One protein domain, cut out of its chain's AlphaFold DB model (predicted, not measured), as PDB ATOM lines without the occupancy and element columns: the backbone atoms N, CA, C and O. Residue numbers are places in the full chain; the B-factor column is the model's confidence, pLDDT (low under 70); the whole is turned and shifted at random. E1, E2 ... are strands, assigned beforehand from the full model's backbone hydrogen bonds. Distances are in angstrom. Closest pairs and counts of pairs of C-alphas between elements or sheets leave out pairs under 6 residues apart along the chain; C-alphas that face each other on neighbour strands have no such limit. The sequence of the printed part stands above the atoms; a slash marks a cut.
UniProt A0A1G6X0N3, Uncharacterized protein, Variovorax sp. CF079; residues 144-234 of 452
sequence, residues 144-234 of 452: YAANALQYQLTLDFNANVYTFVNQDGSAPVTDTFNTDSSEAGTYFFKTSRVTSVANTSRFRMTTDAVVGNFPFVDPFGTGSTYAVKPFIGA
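AT A GLANCE: This is residues 144 to 234 of the 452 residues of an uncharacterized protein of Variovorax sp. CF079 (UniProt A0A1G6X0N3). Picture one antiparallel sheet of seven strands that curls round on itself like part of a barrel, folded into two leaves, E1 E2 E3 and E5 E6 E7, with short E4 as the hinge. The ring is not fully closed: edge strands E1 and E7 come near each other without pairing, while residues 144 to 145, just ahead of E1, pair with E7. The printed part has 91 residues, no named helix and seven named strands, whose order across the sheet, E1 to E7, is their order along the chain. The class is all strand, though under half of the residues, 45 of 91, are in named elements. The whole is compact, with a radius of gyration of the C-alphas of 12.6 A, rounded, and spans 37 by 30 by 21 A.

HOW THE PARTS SIT: Start at residues 144 to 145, which pair antiparallel with residues 231 to 232. Next come E1, residues 150 to 156, and E2, residues 161 to 166, a hairpin; look for N 154 and O 163, 2.9 A apart. E3, residues 173 to 179, is antiparallel to E2, with N 164 and O 173 at 2.9 A. Its pairing is staggered: residues 173 to 176 pair with E2, and 177 to 179 with E4, residues 187 to 189, where N 188 and O 178 are 2.8 A apart. E5, residues 202 to 205, follows, with N 203 and O 187 at 2.9 A. E6, residues 209 to 217, is antiparallel to E5, with N 204 and O 211 at 2.9 A. E6 bends by 66 degrees at residue 213, and E7, residues 226 to 234, bends by 61 degrees at residue 229; between them N 233 and O 210 are 2.7 A apart. The strands form a meander, each the antiparallel neighbour of the one before, and a folded sheet, one sheet bent back on itself. The closest C-alphas of E1 and E7 are those of Leu 153 and Gly 233, 7.1 A apart. E1 and E5 are apart.

IN THESE COORDINATES: Find C-alpha 150 at (-19.117, -34.949, -33.362); from there E1 runs 19.9 A. E2 is 17.1 A long, E3 19.3 A, E4 6.7 A and E5 10.5 A. E6 begins at C-alpha 209, (-29.581, -41.268, -25.169), and runs 22.1 A. E7 runs 22.8 A to C-alpha 234 at (-28.190, -37.497, -26.980).

THE WHOLE: The C-alphas farthest apart are those of Ala 184 and Thr 222, 37.6 A. The printed part has no cut. Its long link is residues 190 to 201, between E4 and E5. The mean pLDDT of the printed part is 93.7, and no printed residue is under 70.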
ATOM      1  N   TYR A 144     -21.240 -37.552 -29.561       98.50
ATOM      2  CA  TYR A 144     -19.924 -37.152 -29.081       98.50
ATOM      3  C   TYR A 144     -19.067 -38.410 -28.974       98.50
ATOM      4  O   TYR A 144     -19.243 -39.208 -28.048       98.50
ATOM      5  N   ALA A 145     -18.160 -38.607 -29.925       98.25
ATOM      6  CA  ALA A 145     -17.364 -39.823 -30.029       98.25
ATOM      7  C   ALA A 145     -15.952 -39.630 -29.467       98.25
ATOM      8  O   ALA A 145     -15.343 -38.569 -29.598       98.25
ATOM      9  N   ALA A 146     -15.392 -40.683 -28.879       97.38
ATOM     10  CA  ALA A 146     -14.052 -40.694 -28.299       97.38
ATOM     11  C   ALA A 146     -12.921 -40.718 -29.344       97.38
ATOM     12  O   ALA A 146     -11.750 -40.802 -28.992       97.38
ATOM     13  N   ASN A 147     -13.230 -40.599 -30.637       95.38
ATOM     14  CA  ASN A 147     -12.251 -40.105 -31.608       95.38
ATOM     15  C   ASN A 147     -12.122 -38.565 -31.566       95.38
ATOM     16  O   ASN A 147     -11.357 -38.007 -32.347       95.38
ATOM     17  N   ALA A 148     -12.812 -37.904 -30.630       95.94
ATOM     18  CA  ALA A 148     -12.855 -36.462 -30.405       95.94
ATOM     19  C   ALA A 148     -13.571 -35.655 -31.502       95.94
ATOM     20  O   ALA A 148     -13.335 -34.456 -31.646       95.94
ATOM     21  N   LEU A 149     -14.489 -36.296 -32.236       95.88
ATOM     22  CA  LEU A 149     -15.364 -35.659 -33.220       95.88
ATOM     23  C   LEU A 149     -16.846 -35.758 -32.824       95.88
ATOM     24  O   LEU A 149     -17.242 -36.557 -31.967       95.88
ATOM     25  N   GLN A 150     -17.661 -34.920 -33.465       97.38
ATOM     26  CA  GLN A 150     -19.117 -34.949 -33.362       97.38
ATOM     27  C   GLN A 150     -19.743 -35.536 -34.630       97.38
ATOM     28  O   GLN A 150     -19.263 -35.311 -35.742       97.38
ATOM     29  N   TYR A 151     -20.855 -36.241 -34.447       98.06
ATOM     30  CA  TYR A 151     -21.634 -36.867 -35.515       98.06
ATOM     31  C   TYR A 151     -23.131 -36.670 -35.267       98.06
ATOM     32  O   TYR A 151     -23.547 -36.223 -34.193       98.06
ATOM     33  N   GLN A 152     -23.949 -37.047 -36.244       98.06
ATOM     34  CA  GLN A 152     -25.370 -37.299 -36.023       98.06
ATOM     35  C   GLN A 152     -25.644 -38.780 -36.272       98.06
ATOM     36  O   GLN A 152     -25.166 -39.339 -37.260       98.06
ATOM     37  N   LEU A 153     -26.387 -39.405 -35.365       98.56
ATOM     38  CA  LEU A 153     -26.862 -40.778 -35.491       98.56
ATOM     39  C   LEU A 153     -28.376 -40.751 -35.630       98.56
ATOM     40  O   LEU A 153     -29.064 -40.374 -34.686       98.56
ATOM     41  N   THR A 154     -28.892 -41.183 -36.770       96.94
ATOM     42  CA  THR A 154     -30.316 -41.476 -36.929       96.94
ATOM     43  C   THR A 154     -30.540 -42.963 -36.698       96.94
ATOM     44  O   THR A 154     -29.895 -43.778 -37.354       96.94
ATOM     45  N   LEU A 155     -31.444 -43.308 -35.781       95.88
ATOM     46  CA  LEU A 155     -31.903 -44.675 -35.544       95.88
ATOM     47  C   LEU A 155     -33.348 -44.829 -36.014       95.88
ATOM     48  O   LEU A 155     -34.198 -43.990 -35.713       95.88
ATOM     49  N   ASP A 156     -33.603 -45.923 -36.720       91.75
ATOM     50  CA  ASP A 156     -34.922 -46.377 -37.138       91.75
ATOM     51  C   ASP A 156     -35.087 -47.851 -36.739       91.75
ATOM     52  O   ASP A 156     -34.628 -48.759 -37.431       91.75
ATOM     53  N   PHE A 157     -35.723 -48.080 -35.592       90.94
ATOM     54  CA  PHE A 157     -36.081 -49.389 -35.036       90.94
ATOM     55  C   PHE A 157     -37.201 -50.084 -35.792       90.94
ATOM     56  O   PHE A 157     -37.318 -51.303 -35.716       90.94
ATOM     57  N   ASN A 158     -37.996 -49.339 -36.556       85.06
ATOM     58  CA  ASN A 158     -39.025 -49.948 -37.382       85.06
ATOM     59  C   ASN A 158     -38.389 -50.688 -38.564       85.06
ATOM     60  O   ASN A 158     -38.798 -51.791 -38.913       85.06
ATOM     61  N   ALA A 159     -37.363 -50.086 -39.169       84.62
ATOM     62  CA  ALA A 159     -36.634 -50.676 -40.287       84.62
ATOM     63  C   ALA A 159     -35.320 -51.371 -39.885       84.62
ATOM     64  O   ALA A 159     -34.640 -51.912 -40.758       84.62
ATOM     65  N   ASN A 160     -34.944 -51.334 -38.603       92.19
ATOM     66  CA  ASN A 160     -33.643 -51.768 -38.083       92.19
ATOM     67  C   ASN A 160     -32.457 -51.156 -38.845       92.19
ATOM     68  O   ASN A 160     -31.504 -51.851 -39.195       92.19
ATOM     69  N   VAL A 161     -32.529 -49.856 -39.140       94.06
ATOM     70  CA  VAL A 161     -31.509 -49.117 -39.894       94.06
ATOM     71  C   VAL A 161     -30.950 -47.973 -39.075       94.06
ATOM     72  O   VAL A 161     -31.679 -47.242 -38.410       94.06
ATOM     73  N   TYR A 162     -29.638 -47.794 -39.163       97.69
ATOM     74  CA  TYR A 162     -28.959 -46.633 -38.623       97.69
ATOM     75  C   TYR A 162     -28.302 -45.831 -39.744       97.69
ATOM     76  O   TYR A 162     -27.895 -46.381 -40.768       97.69
ATOM     77  N   THR A 163     -28.144 -44.531 -39.514       97.62
ATOM     78  CA  THR A 163     -27.324 -43.658 -40.354       97.62
ATOM     79  C   THR A 163     -26.430 -42.805 -39.471       97.62
ATOM     80  O   THR A 163     -26.934 -42.020 -38.670       97.62
ATOM     81  N   PHE A 164     -25.116 -42.927 -39.642       97.56
ATOM     82  CA  PHE A 164     -24.157 -41.950 -39.130       97.56
ATOM     83  C   PHE A 164     -23.816 -40.937 -40.219       97.56
ATOM     84  O   PHE A 164     -23.523 -41.324 -41.345       97.56
ATOM     85  N   VAL A 165     -23.788 -39.656 -39.872       96.75
ATOM     86  CA  VAL A 165     -23.227 -38.580 -40.705       96.75
ATOM     87  C   VAL A 165     -22.259 -37.750 -39.878       96.75
ATOM     88  O   VAL A 165     -22.382 -37.675 -38.650       96.75
ATOM     89  N   ASN A 166     -21.313 -37.093 -40.545       93.94
ATOM     90  CA  ASN A 166     -20.534 -36.024 -39.926       93.94
ATOM     91  C   ASN A 166     -21.471 -34.937 -39.375       93.94
ATOM     92  O   ASN A 166     -22.628 -34.823 -39.786       93.94
ATOM     93  N   GLN A 167     -20.992 -34.126 -38.429       90.88
ATOM     94  CA  GLN A 167     -21.826 -33.090 -37.806       90.88
ATOM     95  C   GLN A 167     -22.469 -32.128 -38.823       90.88
ATOM     96  O   GLN A 167     -23.595 -31.685 -38.600       90.88
ATOM     97  N   ASP A 168     -21.788 -31.852 -39.937       88.94
ATOM     98  CA  ASP A 168     -22.252 -31.022 -41.056       88.94
ATOM     99  C   ASP A 168     -23.217 -31.742 -42.025       88.94
ATOM    100  O   ASP A 168     -23.671 -31.147 -42.998       88.94
ATOM    101  N   GLY A 169     -23.542 -33.012 -41.766       89.69
ATOM    102  CA  GLY A 169     -24.405 -33.848 -42.601       89.69
ATOM    103  C   GLY A 169     -23.678 -34.587 -43.730       89.69
ATOM    104  O   GLY A 169     -24.318 -35.321 -44.483       89.69
ATOM    105  N   SER A 170     -22.357 -34.429 -43.862       92.88
ATOM    106  CA  SER A 170     -21.575 -35.088 -44.912       92.88
ATOM    107  C   SER A 170     -21.249 -36.558 -44.599       92.88
ATOM    108  O   SER A 170     -21.377 -37.028 -43.466       92.88
ATOM    109  N   ALA A 171     -20.807 -37.286 -45.635       90.69
ATOM    110  CA  ALA A 171     -20.311 -38.666 -45.570       90.69
ATOM    111  C   ALA A 171     -21.242 -39.663 -44.834       90.69
ATOM    112  O   ALA A 171     -20.819 -40.282 -43.852       90.69
ATOM    113  N   PRO A 172     -22.497 -39.843 -45.297       94.56
ATOM    114  CA  PRO A 172     -23.433 -40.765 -44.668       94.56
ATOM    115  C   PRO A 172     -22.935 -42.210 -44.703       94.56
ATOM    116  O   PRO A 172     -22.398 -42.694 -45.700       94.56
ATOM    117  N   VAL A 173     -23.170 -42.909 -43.599       94.62
ATOM    118  CA  VAL A 173     -22.897 -44.331 -43.407       94.62
ATOM    119  C   VAL A 173     -24.186 -44.969 -42.936       94.62
ATOM    120  O   VAL A 173     -24.557 -44.821 -41.773       94.62
ATOM    121  N   THR A 174     -24.857 -45.662 -43.848       95.75
ATOM    122  CA  THR A 174     -26.146 -46.299 -43.587       95.75
ATOM    123  C   THR A 174     -26.013 -47.803 -43.714       95.75
ATOM    124  O   THR A 174     -25.533 -48.300 -44.731       95.75
ATOM    125  N   ASP A 175     -26.460 -48.517 -42.691       96.75
ATOM    126  CA  ASP A 175     -26.587 -49.972 -42.699       96.75
ATOM    127  C   ASP A 175     -27.644 -50.370 -41.650       96.75
ATOM    128  O   ASP A 175     -28.375 -49.537 -41.111       96.75
ATOM    129  N   THR A 176     -27.759 -51.660 -41.384       96.06
ATOM    130  CA  THR A 176     -28.719 -52.254 -40.458       96.06
ATOM    131  C   THR A 176     -28.117 -52.486 -39.078       96.06
ATOM    132  O   THR A 176     -26.901 -52.515 -38.895       96.06
ATOM    133  N   PHE A 177     -28.962 -52.684 -38.078       97.62
ATOM    134  CA  PHE A 177     -28.543 -53.190 -36.777       97.62
ATOM    135  C   PHE A 177     -29.414 -54.370 -36.359       97.62
ATOM    136  O   PHE A 177     -30.528 -54.530 -36.843       97.62
ATOM    137  N   ASN A 178     -28.899 -55.217 -35.472       95.94
ATOM    138  CA  ASN A 178     -29.631 -56.377 -34.959       95.94
ATOM    139  C   ASN A 178     -29.525 -56.439 -33.439       95.94
ATOM    140  O   ASN A 178     -28.554 -55.949 -32.870       95.94
ATOM    141  N   THR A 179     -30.504 -57.062 -32.789       95.88
ATOM    142  CA  THR A 179     -30.439 -57.325 -31.342       95.88
ATOM    143  C   THR A 179     -29.321 -58.326 -31.043       95.88
ATOM    144  O   THR A 179     -29.144 -59.294 -31.784       95.88
ATOM    145  N   ASP A 180     -28.583 -58.105 -29.957       94.75
ATOM    146  CA  ASP A 180     -27.667 -59.088 -29.387       94.75
ATOM    147  C   ASP A 180     -28.460 -60.102 -28.556       94.75
ATOM    148  O   ASP A 180     -28.974 -59.788 -27.484       94.75
ATOM    149  N   SER A 181     -28.584 -61.331 -29.056       91.25
ATOM    150  CA  SER A 181     -29.299 -62.398 -28.347       91.25
ATOM    151  C   SER A 181     -28.571 -62.888 -27.093       91.25
ATOM    152  O   SER A 181     -29.195 -63.546 -26.262       91.25
ATOM    153  N   SER A 182     -27.278 -62.580 -26.947       89.56
ATOM    154  CA  SER A 182     -26.475 -62.941 -25.773       89.56
ATOM    155  C   SER A 182     -26.518 -61.888 -24.661       89.56
ATOM    156  O   SER A 182     -26.178 -62.196 -23.522       89.56
ATOM    157  N   GLU A 183     -26.966 -60.667 -24.967       92.19
ATOM    158  CA  GLU A 183     -26.993 -59.542 -24.032       92.19
ATOM    159  C   GLU A 183     -28.256 -58.696 -24.261       92.19
ATOM    160  O   GLU A 183     -28.315 -57.831 -25.138       92.19
ATOM    161  N   ALA A 184     -29.301 -58.965 -23.472       92.62
ATOM    162  CA  ALA A 184     -30.602 -58.320 -23.631       92.62
ATOM    163  C   ALA A 184     -30.493 -56.786 -23.602       92.62
ATOM    164  O   ALA A 184     -29.839 -56.203 -22.740       92.62
ATOM    165  N   GLY A 185     -31.159 -56.109 -24.539       93.94
ATOM    166  CA  GLY A 185     -31.122 -54.647 -24.661       93.94
ATOM    167  C   GLY A 185     -29.866 -54.090 -25.343       93.94
ATOM    168  O   GLY A 185     -29.762 -52.872 -25.480       93.94
ATOM    169  N   THR A 186     -28.939 -54.945 -25.783       97.38
ATOM    170  CA  THR A 186     -27.804 -54.574 -26.636       97.38
ATOM    171  C   THR A 186     -28.110 -54.837 -28.103       97.38
ATOM    172  O   THR A 186     -28.839 -55.762 -28.457       97.38
ATOM    173  N   TYR A 187     -27.555 -53.995 -28.972       98.06
ATOM    174  CA  TYR A 187     -27.675 -54.092 -30.421       98.06
ATOM    175  C   TYR A 187     -26.296 -54.039 -31.071       98.06
ATOM    176  O   TYR A 187     -25.411 -53.321 -30.607       98.06
ATOM    177  N   PHE A 188     -26.126 -54.746 -32.183       95.81
ATOM    178  CA  PHE A 188     -24.947 -54.674 -33.038       95.81
ATOM    179  C   PHE A 188     -25.205 -53.767 -34.225       95.81
ATOM    180  O   PHE A 188     -26.164 -53.980 -34.965       95.81
ATOM    181  N   PHE A 189     -24.287 -52.844 -34.490       97.75
ATOM    182  CA  PHE A 189     -24.211 -52.235 -35.810       97.75
ATOM    183  C   PHE A 189     -23.666 -53.271 -36.797       97.75
ATOM    184  O   PHE A 189     -22.566 -53.806 -36.610       97.75
ATOM    185  N   LYS A 190     -24.418 -53.557 -37.863       94.94
ATOM    186  CA  LYS A 190     -23.860 -54.233 -39.032       94.94
ATOM    187  C   LYS A 190     -23.039 -53.196 -39.778       94.94
ATOM    188  O   LYS A 190     -23.562 -52.163 -40.163       94.94
ATOM    189  N   THR A 191     -21.744 -53.427 -39.930       92.88
ATOM    190  CA  THR A 191     -20.883 -52.491 -40.648       92.88
ATOM    191  C   THR A 191     -19.703 -53.225 -41.252       92.88
ATOM    192  O   THR A 191     -19.036 -54.008 -40.581       92.88
ATOM    193  N   SER A 192     -19.405 -52.937 -42.518       91.19
ATOM    194  CA  SER A 192     -18.216 -53.458 -43.202       91.19
ATOM    195  C   SER A 192     -16.902 -52.872 -42.672       91.19
ATOM    196  O   SER A 192     -15.828 -53.338 -43.040       91.19
ATOM    197  N   ARG A 193     -16.970 -51.849 -41.808       92.62
ATOM    198  CA  ARG A 193     -15.798 -51.199 -41.202       92.62
ATOM    199  C   ARG A 193     -15.197 -51.991 -40.043       92.62
ATOM    200  O   ARG A 193     -14.070 -51.710 -39.650       92.62
ATOM    201  N   VAL A 194     -15.939 -52.943 -39.477       88.75
ATOM    202  CA  VAL A 194     -15.402 -53.880 -38.488       88.75
ATOM    203  C   VAL A 194     -14.837 -55.077 -39.241       88.75
ATOM    204  O   VAL A 194     -15.582 -55.874 -39.802       88.75
ATOM    205  N   THR A 195     -13.513 -55.194 -39.246       86.69
ATOM    206  CA  THR A 195     -12.776 -56.322 -39.841       86.69
ATOM    207  C   THR A 195     -12.175 -57.256 -38.787       86.69
ATOM    208  O   THR A 195     -11.501 -58.224 -39.128       86.69
ATOM    209  N   SER A 196     -12.392 -56.957 -37.504       87.81
ATOM    210  CA  SER A 196     -11.896 -57.737 -36.375       87.81
ATOM    211  C   SER A 196     -12.704 -59.021 -36.155       87.81
ATOM    212  O   SER A 196     -13.831 -59.144 -36.629       87.81
ATOM    213  N   VAL A 197     -12.128 -59.971 -35.410       90.12
ATOM    214  CA  VAL A 197     -12.736 -61.289 -35.141       90.12
ATOM    215  C   VAL A 197     -14.062 -61.147 -34.395       90.12
ATOM    216  O   VAL A 197     -15.058 -61.756 -34.781       90.12
ATOM    217  N   ALA A 198     -14.091 -60.328 -33.343       92.19
ATOM    218  CA  ALA A 198     -15.316 -60.013 -32.624       92.19
ATOM    219  C   ALA A 198     -15.881 -58.662 -33.063       92.19
ATOM    220  O   ALA A 198     -15.158 -57.665 -33.157       92.19
ATOM    221  N   ASN A 199     -17.202 -58.617 -33.258       93.50
ATOM    222  CA  ASN A 199     -17.914 -57.362 -33.458       93.50
ATOM    223  C   ASN A 199     -18.192 -56.681 -32.109       93.50
ATOM    224  O   ASN A 199     -19.136 -57.020 -31.389       93.50
ATOM    225  N   THR A 200     -17.361 -55.696 -31.774       95.81
ATOM    226  CA  THR A 200     -17.520 -54.831 -30.592       95.81
ATOM    227  C   THR A 200     -18.216 -53.505 -30.916       95.81
ATOM    228  O   THR A 200     -18.348 -52.648 -30.041       95.81
ATOM    229  N   SER A 201     -18.689 -53.324 -32.156       97.19
ATOM    230  CA  SER A 201     -19.507 -52.184 -32.576       97.19
ATOM    231  C   SER A 201     -20.952 -52.394 -32.131       97.19
ATOM    232  O   SER A 201     -21.819 -52.809 -32.906       97.19
ATOM    233  N   ARG A 202     -21.192 -52.140 -30.847       97.75
ATOM    234  CA  ARG A 202     -22.471 -52.357 -30.172       97.75
ATOM    235  C   ARG A 202     -23.015 -51.067 -29.587       97.75
ATOM    236  O   ARG A 202     -22.268 -50.115 -29.376       97.75
ATOM    237  N   PHE A 203     -24.303 -51.034 -29.290       98.50
ATOM    238  CA  PHE A 203     -24.908 -49.935 -28.554       98.50
ATOM    239  C   PHE A 203     -26.049 -50.405 -27.665       98.50
ATOM    240  O   PHE A 203     -26.690 -51.424 -27.921       98.50
ATOM    241  N   ARG A 204     -26.309 -49.608 -26.634       97.88
ATOM    242  CA  ARG A 204     -27.517 -49.645 -25.815       97.88
ATOM    243  C   ARG A 204     -28.126 -48.259 -25.784       97.88
ATOM    244  O   ARG A 204     -27.490 -47.267 -26.157       97.88
ATOM    245  N   MET A 205     -29.369 -48.184 -25.344       95.69
ATOM    246  CA  MET A 205     -30.068 -46.916 -25.285       95.69
ATOM    247  C   MET A 205     -31.018 -46.822 -24.107       95.69
ATOM    248  O   MET A 205     -31.538 -47.814 -23.610       95.69
ATOM    249  N   THR A 206     -31.271 -45.580 -23.729       93.56
ATOM    250  CA  THR A 206     -32.415 -45.156 -22.931       93.56
ATOM    251  C   THR A 206     -33.307 -44.270 -23.807       93.56
ATOM    252  O   THR A 206     -33.039 -44.105 -24.999       93.56
ATOM    253  N   THR A 207     -34.360 -43.674 -23.247       87.94
ATOM    254  CA  THR A 207     -35.345 -42.882 -23.998       87.94
ATOM    255  C   THR A 207     -34.699 -41.817 -24.888       87.94
ATOM    256  O   THR A 207     -35.047 -41.719 -26.058       87.94
ATOM    257  N   ASP A 208     -33.725 -41.055 -24.380       92.06
ATOM    258  CA  ASP A 208     -33.149 -39.900 -25.092       92.06
ATOM    259  C   ASP A 208     -31.631 -39.952 -25.286       92.06
ATOM    260  O   ASP A 208     -31.027 -38.970 -25.735       92.06
ATOM    261  N   ALA A 209     -31.011 -41.093 -24.987       97.31
ATOM    262  CA  ALA A 209     -29.581 -41.268 -25.169       97.31
ATOM    263  C   ALA A 209     -29.211 -42.664 -25.658       97.31
ATOM    264  O   ALA A 209     -29.861 -43.656 -25.336       97.31
ATOM    265  N   VAL A 210     -28.120 -42.713 -26.411       98.38
ATOM    266  CA  VAL A 210     -27.504 -43.918 -26.955       98.38
ATOM    267  C   VAL A 210     -26.065 -43.932 -26.475       98.38
ATOM    268  O   VAL A 210     -25.357 -42.945 -26.646       98.38
ATOM    269  N   VAL A 211     -25.611 -45.033 -25.896       98.56
ATOM    270  CA  VAL A 211     -24.196 -45.237 -25.577       98.56
ATOM    271  C   VAL A 211     -23.741 -46.459 -26.337       98.56
ATOM    272  O   VAL A 211     -24.405 -47.495 -26.325       98.56
ATOM    273  N   GLY A 212     -22.617 -46.345 -27.022       98.12
ATOM    274  CA  GLY A 212     -22.135 -47.446 -27.829       98.12
ATOM    275  C   GLY A 212     -20.707 -47.271 -28.279       98.12
ATOM    276  O   GLY A 212     -20.016 -46.342 -27.878       98.12
ATOM    277  N   ASN A 213     -20.305 -48.175 -29.152       97.50
ATOM    278  CA  ASN A 213     -19.035 -48.223 -29.838       97.50
ATOM    279  C   ASN A 213     -19.298 -48.273 -31.340       97.50
ATOM    280  O   ASN A 213     -20.172 -49.012 -31.793       97.50
ATOM    281  N   PHE A 214     -18.521 -47.524 -32.115       97.94
ATOM    282  CA  PHE A 214     -18.627 -47.545 -33.571       97.94
ATOM    283  C   PHE A 214     -17.247 -47.357 -34.225       97.94
ATOM    284  O   PHE A 214     -16.402 -46.660 -33.652       97.94
ATOM    285  N   PRO A 215     -16.974 -47.976 -35.392       96.38
ATOM    286  CA  PRO A 215     -15.739 -47.783 -36.151       96.38
ATOM    287  C   PRO A 215     -15.713 -46.406 -36.829       96.38
ATOM    288  O   PRO A 215     -16.110 -46.228 -37.989       96.38
ATOM    289  N   PHE A 216     -15.239 -45.410 -36.089       95.56
ATOM    290  CA  PHE A 216     -15.046 -44.061 -36.602       95.56
ATOM    291  C   PHE A 216     -13.707 -43.934 -37.326       95.56
ATOM    292  O   PHE A 216     -12.754 -44.652 -37.026       95.56
ATOM    293  N   VAL A 217     -13.641 -42.996 -38.272       92.50
ATOM    294  CA  VAL A 217     -12.374 -42.593 -38.895       92.50
ATOM    295  C   VAL A 217     -11.472 -41.990 -37.821       92.50
ATOM    296  O   VAL A 217     -11.949 -41.238 -36.960       92.50
ATOM    297  N   ASP A 218     -10.180 -42.303 -37.879       91.00
ATOM    298  CA  ASP A 218      -9.196 -41.591 -37.073       91.00
ATOM    299  C   ASP A 218      -8.912 -40.201 -37.677       91.00
ATOM    300  O   ASP A 218      -8.365 -40.131 -38.777       91.00
ATOM    301  N   PRO A 219      -9.250 -39.083 -37.001       89.94
ATOM    302  CA  PRO A 219      -9.032 -37.729 -37.520       89.94
ATOM    303  C   PRO A 219      -7.575 -37.367 -37.831       89.94
ATOM    304  O   PRO A 219      -7.350 -36.383 -38.527       89.94
ATOM    305  N   PHE A 220      -6.600 -38.117 -37.312       89.69
ATOM    306  CA  PHE A 220      -5.176 -37.900 -37.593       89.69
ATOM    307  C   PHE A 220      -4.569 -38.963 -38.519       89.69
ATOM    308  O   PHE A 220      -3.391 -38.876 -38.859       89.69
ATOM    309  N   GLY A 221      -5.352 -39.967 -38.924       81.81
ATOM    310  CA  GLY A 221      -4.901 -41.020 -39.825       81.81
ATOM    311  C   GLY A 221      -4.794 -40.537 -41.272       81.81
ATOM    312  O   GLY A 221      -5.554 -39.680 -41.722       81.81
ATOM    313  N   THR A 222      -3.863 -41.116 -42.032       75.56
ATOM    314  CA  THR A 222      -3.842 -40.985 -43.493       75.56
ATOM    315  C   THR A 222      -4.694 -42.097 -44.116       75.56
ATOM    316  O   THR A 222      -4.512 -43.278 -43.829       75.56
ATOM    317  N   GLY A 223      -5.648 -41.730 -44.975       74.75
ATOM    318  CA  GLY A 223      -6.587 -42.682 -45.584       74.75
ATOM    319  C   GLY A 223      -7.785 -43.040 -44.692       74.75
ATOM    320  O   GLY A 223      -8.096 -42.352 -43.726       74.75
ATOM    321  N   SER A 224      -8.514 -44.099 -45.058       75.56
ATOM    322  CA  SER A 224      -9.717 -44.555 -44.337       75.56
ATOM    323  C   SER A 224      -9.382 -45.622 -43.292       75.56
ATOM    324  O   SER A 224      -9.824 -46.765 -43.395       75.56
ATOM    325  N   THR A 225      -8.577 -45.266 -42.293       87.12
ATOM    326  CA  THR A 225      -8.345 -46.109 -41.112       87.12
ATOM    327  C   THR A 225      -9.480 -45.918 -40.113       87.12
ATOM    328  O   THR A 225      -9.758 -44.802 -39.667       87.12
ATOM    329  N   TYR A 226     -10.146 -47.019 -39.763       91.94
ATOM    330  CA  TYR A 226     -11.247 -47.024 -38.805       91.94
ATOM    331  C   TYR A 226     -10.816 -47.652 -37.484       91.94
ATOM    332  O   TYR A 226     -10.157 -48.691 -37.466       91.94
ATOM    333  N   ALA A 227     -11.241 -47.054 -36.376       92.12
ATOM    334  CA  ALA A 227     -11.066 -47.607 -35.043       92.12
ATOM    335  C   ALA A 227     -12.404 -47.605 -34.305       92.12
ATOM    336  O   ALA A 227     -13.118 -46.600 -34.284       92.12
ATOM    337  N   VAL A 228     -12.736 -48.732 -33.672       95.75
ATOM    338  CA  VAL A 228     -13.916 -48.822 -32.810       95.75
ATOM    339  C   VAL A 228     -13.677 -47.951 -31.577       95.75
ATOM    340  O   VAL A 228     -12.773 -48.222 -30.785       95.75
ATOM    341  N   LYS A 229     -14.461 -46.880 -31.430       96.88
ATOM    342  CA  LYS A 229     -14.365 -45.939 -30.305       96.88
ATOM    343  C   LYS A 229     -15.730 -45.758 -29.635       96.88
ATOM    344  O   LYS A 229     -16.746 -45.774 -30.339       96.88
ATOM    345  N   PRO A 230     -15.758 -45.549 -28.306       98.25
ATOM    346  CA  PRO A 230     -16.990 -45.286 -27.588       98.25
ATOM    347  C   PRO A 230     -17.574 -43.933 -27.964       98.25
ATOM    348  O   PRO A 230     -16.855 -42.998 -28.321       98.25
ATOM    349  N   PHE A 231     -18.888 -43.824 -27.863       98.75
ATOM    350  CA  PHE A 231     -19.627 -42.604 -28.107       98.75
ATOM    351  C   PHE A 231     -20.847 -42.511 -27.197       98.75
ATOM    352  O   PHE A 231     -21.372 -43.514 -26.710       98.75
ATOM    353  N   ILE A 232     -21.324 -41.281 -27.035       98.75
ATOM    354  CA  ILE A 232     -22.643 -40.990 -26.490       98.75
ATOM    355  C   ILE A 232     -23.421 -40.122 -27.466       98.75
ATOM    356  O   ILE A 232     -22.944 -39.078 -27.904       98.75
ATOM    357  N   GLY A 233     -24.607 -40.586 -27.833       98.38
ATOM    358  CA  GLY A 233     -25.622 -39.850 -28.562       98.38
ATOM    359  C   GLY A 233     -26.673 -39.323 -27.598       98.38
ATOM    360  O   GLY A 233     -27.140 -40.075 -26.751       98.38
ATOM    361  N   ALA A 234     -27.077 -38.066 -27.734       98.06
ATOM    362  CA  ALA A 234     -28.190 -37.497 -26.980       98.06
ATOM    363  C   ALA A 234     -29.091 -36.659 -27.889       98.06
ATOM    364  O   ALA A 234     -28.606 -35.992 -28.807       98.06
TER     365      ALA A 234